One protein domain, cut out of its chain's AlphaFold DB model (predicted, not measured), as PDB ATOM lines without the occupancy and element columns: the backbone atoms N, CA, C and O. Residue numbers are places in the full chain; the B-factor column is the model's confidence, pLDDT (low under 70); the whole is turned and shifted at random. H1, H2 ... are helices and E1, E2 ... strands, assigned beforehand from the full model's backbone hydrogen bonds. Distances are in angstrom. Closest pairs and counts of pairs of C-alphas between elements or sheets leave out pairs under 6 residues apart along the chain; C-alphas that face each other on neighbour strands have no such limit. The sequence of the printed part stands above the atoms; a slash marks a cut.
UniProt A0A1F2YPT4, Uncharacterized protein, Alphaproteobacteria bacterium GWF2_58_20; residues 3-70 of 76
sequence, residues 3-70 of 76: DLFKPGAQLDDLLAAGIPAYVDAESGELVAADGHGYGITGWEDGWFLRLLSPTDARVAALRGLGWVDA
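This is residues 3 to 70 of the 76 residues of an uncharacterized protein of Alphaproteobacteria bacterium GWF2_58_20 (UniProt A0A1F2YPT4). A small antiparallel sheet, E1, E5 and E4 side by side in that order, makes a wall with helix H2 over E1 and E5. The short hairpin E2 and E3 forms a second, smaller piece beyond the sheet, with the short helix H1 packed by E2 and only grazing the larger sheet; H2 and the link at residues 24 to 29 lie towards opposite ends of the long axis. The printed part has 68 residues with two named helices and five named strands, in the order E1 H1 E2 E3 E4 E5 H2, a mixed class. It is compact, with a radius of gyration of the C-alphas of 11.4 A, yet elongated, spanning 38 by 23 by 16 A.

Begin with the larger sheet: find C-alpha 3 at (110.348, 121.992, 123.382), where E1, residues 3 to 7, starts its 13.4 A. Its neighbour E5 takes residues 46 to 51 and 16.5 A, and E4, residues 38 to 43, covers 16.0 A. H2, residues 56 to 64, runs 12.2 A and ends at C-alpha 64, (120.707, 119.904, 134.255). H1 is residues 11 to 16, 8.7 A long, starting at (125.764, 113.174, 119.639). The small sheet is E2, residues 21 to 23, 6.6 A, with E3, residues 30 to 33, 7.5 A.

In the larger sheet E5 is the inner strand, antiparallel to E1 at 163 degrees; look for N 4 and O 49, 2.8 A apart, within hydrogen-bond range. On its other side E4 and E5 form a hairpin, also antiparallel at 163 degrees, with N 41 and O 48 at 3.0 A. Residues 68 to 69 pair antiparallel with residues 4 to 5 of E1. H2 is on this sheet at a height over the sheet of 10.7 A, over E1 and E5, the local plane only just fitted, to 6 C-alphas; it runs along the strands, at 8 degrees to E1 on the local plane. H1 only grazes the sheet, with residues 11 to 14. Its closest C-alphas to E2 are those of Leu 14 and Ala 21, 7.0 A apart. E2 and E3 are a hairpin, antiparallel at 158 degrees, with N 22 and O 32 at 2.8 A. Between E3 and E4 the closest C-alphas are those of Ala 33 and Ile 40, 6.9 A apart. H1 and H2 are apart. In H1 and H2 every O i to N i+4 pair is within hydrogen-bond range.

The two C-alphas farthest apart are those of Glu 26 and Asp 56, 37.7 A, while those of Asp 3 and Ala 70 are 5.4 A apart. The printed part has no cut; the link from E2 to E3 is short, the other links between named elements are tight, and no link is long. The mean pLDDT of the printed part is 85.0; look for values under 70 at residue 28 and residues 32 to 36.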
ATOM      1  N   ASP A   3     109.262 121.886 124.350       90.19
ATOM      2  CA  ASP A   3     110.348 121.992 123.382       90.19
ATOM      3  C   ASP A   3     111.586 122.572 124.077       90.19
ATOM      4  O   ASP A   3     111.518 123.617 124.729       90.19
ATOM      5  N   LEU A   4     112.710 121.876 123.945       92.19
ATOM      6  CA  LEU A   4     114.006 122.268 124.477       92.19
ATOM      7  C   LEU A   4     115.020 122.384 123.342       92.19
ATOM      8  O   LEU A   4     114.946 121.653 122.356       92.19
ATOM      9  N   PHE A   5     115.983 123.276 123.501       91.62
ATOM     10  CA  PHE A   5     117.098 123.462 122.586       91.62
ATOM     11  C   PHE A   5     118.409 123.426 123.364       91.62
ATOM     12  O   PHE A   5     118.479 123.924 124.489       91.62
ATOM     13  N   LYS A   6     119.454 122.858 122.768       92.06
ATOM     14  CA  LYS A   6     120.812 122.982 123.293       92.06
ATOM     15  C   LYS A   6     121.748 123.454 122.175       92.06
ATOM     16  O   LYS A   6     121.983 122.686 121.238       92.06
ATOM     17  N   PRO A   7     122.277 124.690 122.262       89.69
ATOM     18  CA  PRO A   7     123.218 125.200 121.275       89.69
ATOM     19  C   PRO A   7     124.534 124.421 121.330       89.69
ATOM     20  O   PRO A   7     125.009 124.070 122.411       89.69
ATOM     21  N   GLY A   8     125.114 124.155 120.166       88.62
ATOM     22  CA  GLY A   8     126.345 123.390 119.994       88.62
ATOM     23  C   GLY A   8     126.243 121.932 120.434       88.62
ATOM     24  O   GLY A   8     127.277 121.285 120.580       88.62
ATOM     25  N   ALA A   9     125.032 121.421 120.688       88.19
ATOM     26  CA  ALA A   9     124.874 120.045 121.122       88.19
ATOM     27  C   ALA A   9     125.364 119.068 120.047       88.19
ATOM     28  O   ALA A   9     125.119 119.250 118.854       88.19
ATOM     29  N   GLN A  10     126.029 118.011 120.495       85.56
ATOM     30  CA  GLN A  10     126.531 116.927 119.660       85.56
ATOM     31  C   GLN A  10     125.857 115.602 120.031       85.56
ATOM     32  O   GLN A  10     124.986 115.539 120.900       85.56
ATOM     33  N   LEU A  11     126.268 114.519 119.369       81.56
ATOM     34  CA  LEU A  11     125.764 113.174 119.639       81.56
ATOM     35  C   LEU A  11     125.861 112.800 121.125       81.56
ATOM     36  O   LEU A  11     124.896 112.297 121.699       81.56
ATOM     37  N   ASP A  12     126.997 113.091 121.757       86.25
ATOM     38  CA  ASP A  12     127.236 112.772 123.167       86.25
ATOM     39  C   ASP A  12     126.223 113.447 124.101       86.25
ATOM     40  O   ASP A  12     125.880 112.894 125.145       86.25
ATOM     41  N   ASP A  13     125.665 114.597 123.715       89.69
ATOM     42  CA  ASP A  13     124.624 115.278 124.485       89.69
ATOM     43  C   ASP A  13     123.269 114.572 124.394       89.69
ATOM     44  O   ASP A  13     122.512 114.556 125.368       89.69
ATOM     45  N   LEU A  14     122.964 113.966 123.243       87.19
ATOM     46  CA  LEU A  14     121.781 113.123 123.070       87.19
ATOM     47  C   LEU A  14     121.931 111.839 123.891       87.19
ATOM     48  O   LEU A  14     121.016 111.462 124.627       87.19
ATOM     49  N   LEU A  15     123.112 111.218 123.859       86.38
ATOM     50  CA  LEU A  15     123.411 110.031 124.660       86.38
ATOM     51  C   LEU A  15     123.371 110.331 126.163       86.38
ATOM     52  O   LEU A  15     122.759 109.576 126.918       86.38
ATOM     53  N   ALA A  16     123.932 111.461 126.600       90.25
ATOM     54  CA  ALA A  16     123.840 111.928 127.984       90.25
ATOM     55  C   ALA A  16     122.391 112.223 128.392       90.25
ATOM     56  O   ALA A  16     121.987 111.968 129.527       90.25
ATOM     57  N   ALA A  17     121.573 112.702 127.452       88.81
ATOM     58  CA  ALA A  17     120.139 112.825 127.639       88.81
ATOM     59  C   ALA A  17     119.420 111.466 127.667       88.81
ATOM     60  O   ALA A  17     118.228 111.445 127.964       88.81
ATOM     61  N   GLY A  18     120.078 110.333 127.418       87.88
ATOM     62  CA  GLY A  18     119.441 109.015 127.347       87.88
ATOM     63  C   GLY A  18     118.551 108.868 126.115       87.88
ATOM     64  O   GLY A  18     117.501 108.229 126.180       87.88
ATOM     65  N   ILE A  19     118.926 109.532 125.024       85.31
ATOM     66  CA  ILE A  19     118.225 109.515 123.746       85.31
ATOM     67  C   ILE A  19     119.032 108.641 122.780       85.31
ATOM     68  O   ILE A  19     120.161 108.999 122.442       85.31
ATOM     69  N   PRO A  20     118.479 107.498 122.337       79.56
ATOM     70  CA  PRO A  20     119.092 106.674 121.307       79.56
ATOM     71  C   PRO A  20     119.211 107.447 119.991       79.56
ATOM     72  O   PRO A  20     118.217 107.894 119.418       79.56
ATOM     73  N   ALA A  21     120.436 107.575 119.501       78.56
ATOM     74  CA  ALA A  21     120.752 108.186 118.222       78.56
ATOM     75  C   ALA A  21     121.545 107.198 117.362       78.56
ATOM     76  O   ALA A  21     122.369 106.438 117.871       78.56
ATOM     77  N   TYR A  22     121.281 107.214 116.062       77.44
ATOM     78  CA  TYR A  22     121.976 106.432 115.053       77.44
ATOM     79  C   TYR A  22     122.847 107.376 114.243       77.44
ATOM     80  O   TYR A  22     122.363 108.387 113.727       77.44
ATOM     81  N   VAL A  23     124.118 107.021 114.128       79.56
ATOM     82  CA  VAL A  23     125.090 107.746 113.317       79.56
ATOM     83  C   VAL A  23     125.505 106.927 112.114       79.56
ATOM     84  O   VAL A  23     125.580 105.698 112.182       79.56
ATOM     85  N   ASP A  24     125.772 107.625 111.021       80.88
ATOM     86  CA  ASP A  24     126.488 107.066 109.894       80.88
ATOM     87  C   ASP A  24     127.921 106.737 110.324       80.88
ATOM     88  O   ASP A  24     128.610 107.548 110.947       80.88
ATOM     89  N   ALA A  25     128.365 105.518 110.029       76.31
ATOM     90  CA  ALA A  25     129.670 105.042 110.471       76.31
ATOM     91  C   ALA A  25     130.839 105.655 109.677       76.31
ATOM     92  O   ALA A  25     131.979 105.555 110.124       76.31
ATOM     93  N   GLU A  26     130.573 106.252 108.511       83.44
ATOM     94  CA  GLU A  26     131.578 106.827 107.617       83.44
ATOM     95  C   GLU A  26     131.734 108.336 107.848       83.44
ATOM     96  O   GLU A  26     132.859 108.816 107.997       83.44
ATOM     97  N   SER A  27     130.627 109.080 107.943       79.25
ATOM     98  CA  SER A  27     130.642 110.529 108.180       79.25
ATOM     99  C   SER A  27     130.591 110.919 109.662       79.25
ATOM    100  O   SER A  27     130.976 112.034 110.015       79.25
ATOM    101  N   GLY A  28     130.127 110.025 110.542       69.94
ATOM    102  CA  GLY A  28     129.848 110.339 111.947       69.94
ATOM    103  C   GLY A  28     128.611 111.226 112.142       69.94
ATOM    104  O   GLY A  28     128.336 111.663 113.262       69.94
ATOM    105  N   GLU A  29     127.863 111.503 111.073       73.56
ATOM    106  CA  GLU A  29     126.660 112.329 111.118       73.56
ATOM    107  C   GLU A  29     125.468 111.542 111.660       73.56
ATOM    108  O   GLU A  29     125.329 110.340 111.444       73.56
ATOM    109  N   LEU A  30     124.564 112.226 112.355       74.19
ATOM    110  CA  LEU A  30     123.347 111.610 112.868       74.19
ATOM    111  C   LEU A  30     122.339 111.393 111.733       74.19
ATOM    112  O   LEU A  30     121.858 112.344 111.123       74.19
ATOM    113  N   VAL A  31     121.999 110.130 111.483       72.88
ATOM    114  CA  VAL A  31     121.078 109.715 110.410       72.88
ATOM    115  C   VAL A  31     119.657 109.496 110.909       72.88
ATOM    116  O   VAL A  31     118.697 109.642 110.157       72.88
ATOM    117  N   ALA A  32     119.509 109.146 112.184       68.25
ATOM    118  CA  ALA A  32     118.219 108.984 112.830       68.25
ATOM    119  C   ALA A  32     118.372 109.101 114.345       68.25
ATOM    120  O   ALA A  32     119.452 108.916 114.898       68.25
ATOM    121  N   ALA A  33     117.273 109.339 115.041       68.31
ATOM    122  CA  ALA A  33     117.201 109.137 116.476       68.31
ATOM    123  C   ALA A  33     115.870 108.461 116.799       68.31
ATOM    124  O   ALA A  33     114.837 108.831 116.241       68.31
ATOM    125  N   ASP A  34     115.911 107.433 117.643       62.12
ATOM    126  CA  ASP A  34     114.719 106.691 118.043       62.12
ATOM    127  C   ASP A  34     114.297 107.143 119.434       62.12
ATOM    128  O   ASP A  34     115.033 107.051 120.417       62.12
ATOM    129  N   GLY A  35     113.093 107.690 119.495       64.19
ATOM    130  CA  GLY A  35     112.547 108.257 120.703       64.19
ATOM    131  C   GLY A  35     111.036 108.231 120.666       64.19
ATOM    132  O   GLY A  35     110.412 109.235 120.357       64.19
ATOM    133  N   HIS A  36     110.419 107.130 121.092       68.94
ATOM    134  CA  HIS A  36     108.960 107.047 121.258       68.94
ATOM    135  C   HIS A  36     108.359 108.151 122.167       68.94
ATOM    136  O   HIS A  36     107.151 108.373 122.147       68.94
ATOM    137  N   GLY A  37     109.183 108.862 122.951       81.94
ATOM    138  CA  GLY A  37     108.788 110.014 123.774       81.94
ATOM    139  C   GLY A  37     109.292 111.382 123.290       81.94
ATOM    140  O   GLY A  37     109.013 112.381 123.963       81.94
ATOM    141  N   TYR A  38     110.025 111.448 122.171       83.44
ATOM    142  CA  TYR A  38     110.746 112.644 121.725       83.44
ATOM    143  C   TYR A  38     110.601 112.886 120.215       83.44
ATOM    144  O   TYR A  38     110.753 111.973 119.415       83.44
ATOM    145  N   GLY A  39     110.375 114.133 119.809       83.69
ATOM    146  CA  GLY A  39     110.731 114.612 118.472       83.69
ATOM    147  C   GLY A  39     112.132 115.214 118.515       83.69
ATOM    148  O   GLY A  39     112.443 115.933 119.462       83.69
ATOM    149  N   ILE A  40     112.978 114.914 117.534       83.50
ATOM    150  CA  ILE A  40     114.373 115.369 117.505       83.50
ATOM    151  C   ILE A  40     114.620 116.050 116.167       83.50
ATOM    152  O   ILE A  40     114.194 115.557 115.123       83.50
ATOM    153  N   THR A  41     115.273 117.206 116.186       82.19
ATOM    154  CA  THR A  41     115.634 117.932 114.964       82.19
ATOM    155  C   THR A  41     117.033 118.504 115.118       82.19
ATOM    156  O   THR A  41     117.292 119.250 116.063       82.19
ATOM    157  N   GLY A  42     117.929 118.122 114.210       77.62
ATOM    158  CA  GLY A  42     119.290 118.647 114.139       77.62
ATOM    159  C   GLY A  42     119.337 119.928 113.332       77.62
ATOM    160  O   GLY A  42     118.689 120.020 112.290       77.62
ATOM    161  N   TRP A  43     120.076 120.905 113.838       74.19
ATOM    162  CA  TRP A  43     120.378 122.184 113.205       74.19
ATOM    163  C   TRP A  43     121.895 122.388 113.186       74.19
ATOM    164  O   TRP A  43     122.613 121.768 113.970       74.19
ATOM    165  N   GLU A  44     122.377 123.292 112.326       77.25
ATOM    166  CA  GLU A  44     123.798 123.689 112.289       77.25
ATOM    167  C   GLU A  44     124.301 124.127 113.676       77.25
ATOM    168  O   GLU A  44     125.435 123.848 114.062       77.25
ATOM    169  N   ASP A  45     123.408 124.734 114.460       82.25
ATOM    170  CA  ASP A  45     123.731 125.363 115.734       82.25
ATOM    171  C   ASP A  45     123.444 124.464 116.945       82.25
ATOM    172  O   ASP A  45     123.555 124.941 118.073       82.25
ATOM    173  N   GLY A  46     123.022 123.207 116.767       87.50
ATOM    174  CA  GLY A  46     122.695 122.285 117.864       87.50
ATOM    175  C   GLY A  46     121.431 121.454 117.636       87.50
ATOM    176  O   GLY A  46     121.014 121.219 116.506       87.50
ATOM    177  N   TRP A  47     120.795 121.002 118.722       87.19
ATOM    178  CA  TRP A  47     119.651 120.080 118.652       87.19
ATOM    179  C   TRP A  47     118.403 120.639 119.326       87.19
ATOM    180  O   TRP A  47     118.468 121.226 120.408       87.19
ATOM    181  N   PHE A  48     117.251 120.375 118.711       88.44
ATOM    182  CA  PHE A  48     115.927 120.567 119.295       88.44
ATOM    183  C   PHE A  48     115.342 119.233 119.760       88.44
ATOM    184  O   PHE A  48     115.359 118.246 119.023       88.44
ATOM    185  N   LEU A  49     114.769 119.233 120.964       89.44
ATOM    186  CA  LEU A  49     114.041 118.117 121.558       89.44
ATOM    187  C   LEU A  49     112.610 118.526 121.889       89.44
ATOM    188  O   LEU A  49     112.380 119.376 122.745       89.44
ATOM    189  N   ARG A  50     111.637 117.849 121.289       89.56
ATOM    190  CA  ARG A  50     110.221 117.938 121.639       89.56
ATOM    191  C   ARG A  50     109.832 116.767 122.521       89.56
ATOM    192  O   ARG A  50     109.687 115.655 122.033       89.56
ATOM    193  N   LEU A  51     109.588 116.995 123.802       90.06
ATOM    194  CA  LEU A  51     109.067 115.970 124.703       90.06
ATOM    195  C   LEU A  51     107.563 115.812 124.472       90.06
ATOM    196  O   LEU A  51     106.783 116.726 124.762       90.06
ATOM    197  N   LEU A  52     107.146 114.641 123.990       88.12
ATOM    198  CA  LEU A  52     105.741 114.340 123.693       88.12
ATOM    199  C   LEU A  52     104.924 114.119 124.977       88.12
ATOM    200  O   LEU A  52     103.801 114.614 125.094       88.12
ATOM    201  N   SER A  53     105.535 113.491 125.985       89.94
ATOM    202  CA  SER A  53     104.948 113.231 127.309       89.94
ATOM    203  C   SER A  53     105.905 113.681 128.427       89.94
ATOM    204  O   SER A  53     106.561 112.849 129.052       89.94
ATOM    205  N   PRO A  54     106.057 114.999 128.652       91.62
ATOM    206  CA  PRO A  54     107.007 115.518 129.629       91.62
ATOM    207  C   PRO A  54     106.566 115.232 131.069       91.62
ATOM    208  O   PRO A  54     105.391 115.366 131.407       91.62
ATOM    209  N   THR A  55     107.535 114.913 131.924       94.12
ATOM    210  CA  THR A  55     107.397 114.925 133.387       94.12
ATOM    211  C   THR A  55     108.355 115.959 133.967       94.12
ATOM    212  O   THR A  55     109.420 116.197 133.391       94.12
ATOM    213  N   ASP A  56     108.025 116.542 135.121       95.00
ATOM    214  CA  ASP A  56     108.879 117.553 135.764       95.00
ATOM    215  C   ASP A  56     110.294 117.024 136.028       95.00
ATOM    216  O   ASP A  56     111.279 117.707 135.756       95.00
ATOM    217  N   ALA A  57     110.404 115.764 136.464       95.44
ATOM    218  CA  ALA A  57     111.685 115.096 136.675       95.44
ATOM    219  C   ALA A  57     112.508 114.995 135.380       95.44
ATOM    220  O   ALA A  57     113.710 115.265 135.384       95.44
ATOM    221  N   ARG A  58     111.873 114.645 134.253       92.56
ATOM    222  CA  ARG A  58     112.563 114.526 132.965       92.56
ATOM    223  C   ARG A  58     113.013 115.883 132.432       92.56
ATOM    224  O   ARG A  58     114.131 116.000 131.938       92.56
ATOM    225  N   VAL A  59     112.168 116.903 132.559       93.62
ATOM    226  CA  VAL A  59     112.491 118.277 132.146       93.62
ATOM    227  C   VAL A  59     113.641 118.828 132.986       93.62
ATOM    228  O   VAL A  59     114.580 119.397 132.436       93.62
ATOM    229  N   ALA A  60     113.610 118.619 134.305       95.50
ATOM    230  CA  ALA A  60     114.686 119.032 135.198       95.50
ATOM    231  C   ALA A  60     116.014 118.332 134.865       95.50
ATOM    232  O   ALA A  60     117.049 118.994 134.817       95.50
ATOM    233  N   ALA A  61     115.987 117.028 134.569       95.00
ATOM    234  CA  ALA A  61     117.178 116.283 134.161       95.00
ATOM    235  C   ALA A  61     117.799 116.845 132.871       95.00
ATOM    236  O   ALA A  61     119.006 117.067 132.815       95.00
ATOM    237  N   LEU A  62     116.980 117.139 131.855       94.19
ATOM    238  CA  LEU A  62     117.459 117.748 130.609       94.19
ATOM    239  C   LEU A  62     118.011 119.159 130.849       94.19
ATOM    240  O   LEU A  62     119.092 119.487 130.371       94.19
ATOM    241  N   ARG A  63     117.351 119.979 131.671       94.69
ATOM    242  CA  ARG A  63     117.886 121.299 132.046       94.69
ATOM    243  C   ARG A  63     119.227 121.210 132.775       94.69
ATOM    244  O   ARG A  63     120.112 122.018 132.509       94.69
ATOM    245  N   GLY A  64     119.419 120.194 133.615       96.06
ATOM    246  CA  GLY A  64     120.707 119.904 134.255       96.06
ATOM    247  C   GLY A  64     121.825 119.544 133.268       96.06
ATOM    248  O   GLY A  64     122.992 119.784 133.557       96.06
ATOM    249  N   LEU A  65     121.475 119.034 132.086       94.50
ATOM    250  CA  LEU A  65     122.402 118.751 130.985       94.50
ATOM    251  C   LEU A  65     122.597 119.953 130.040       94.50
ATOM    252  O   LEU A  65     123.245 119.819 129.003       94.50
ATOM    253  N   GLY A  66     122.046 121.124 130.372       94.44
ATOM    254  CA  GLY A  66     122.181 122.348 129.578       94.44
ATOM    255  C   GLY A  66     121.157 122.502 128.454       94.44
ATOM    256  O   GLY A  66     121.310 123.394 127.625       94.44
ATOM    257  N   TRP A  67     120.113 121.667 128.414       93.38
ATOM    258  CA  TRP A  67     118.976 121.884 127.519       93.38
ATOM    259  C   TRP A  67     118.106 123.013 128.067       93.38
ATOM    260  O   TRP A  67     117.615 122.944 129.194       93.38
ATOM    261  N   VAL A  68     117.898 124.057 127.278       93.25
ATOM    262  CA  VAL A  68     117.114 125.231 127.672       93.25
ATOM    263  C   VAL A  68     115.778 125.247 126.953       93.25
ATOM    264  O   VAL A  68     115.598 124.538 125.967       93.25
ATOM    265  N   ASP A  69     114.828 126.040 127.446       91.38
ATOM    266  CA  ASP A  69     113.563 126.233 126.740       91.38
ATOM    267  C   ASP A  69     113.861 126.726 125.323       91.38
ATOM    268  O   ASP A  69     114.627 127.676 125.132       91.38
ATOM    269  N   ALA A  70     113.292 126.039 124.332       83.06
ATOM    270  CA  ALA A  70     113.511 126.398 122.946       83.06
ATOM    271  C   ALA A  70     113.085 127.861 122.735       83.06
ATOM    272  O   ALA A  70     111.976 128.237 123.146       83.06
TER     273      ALA A  70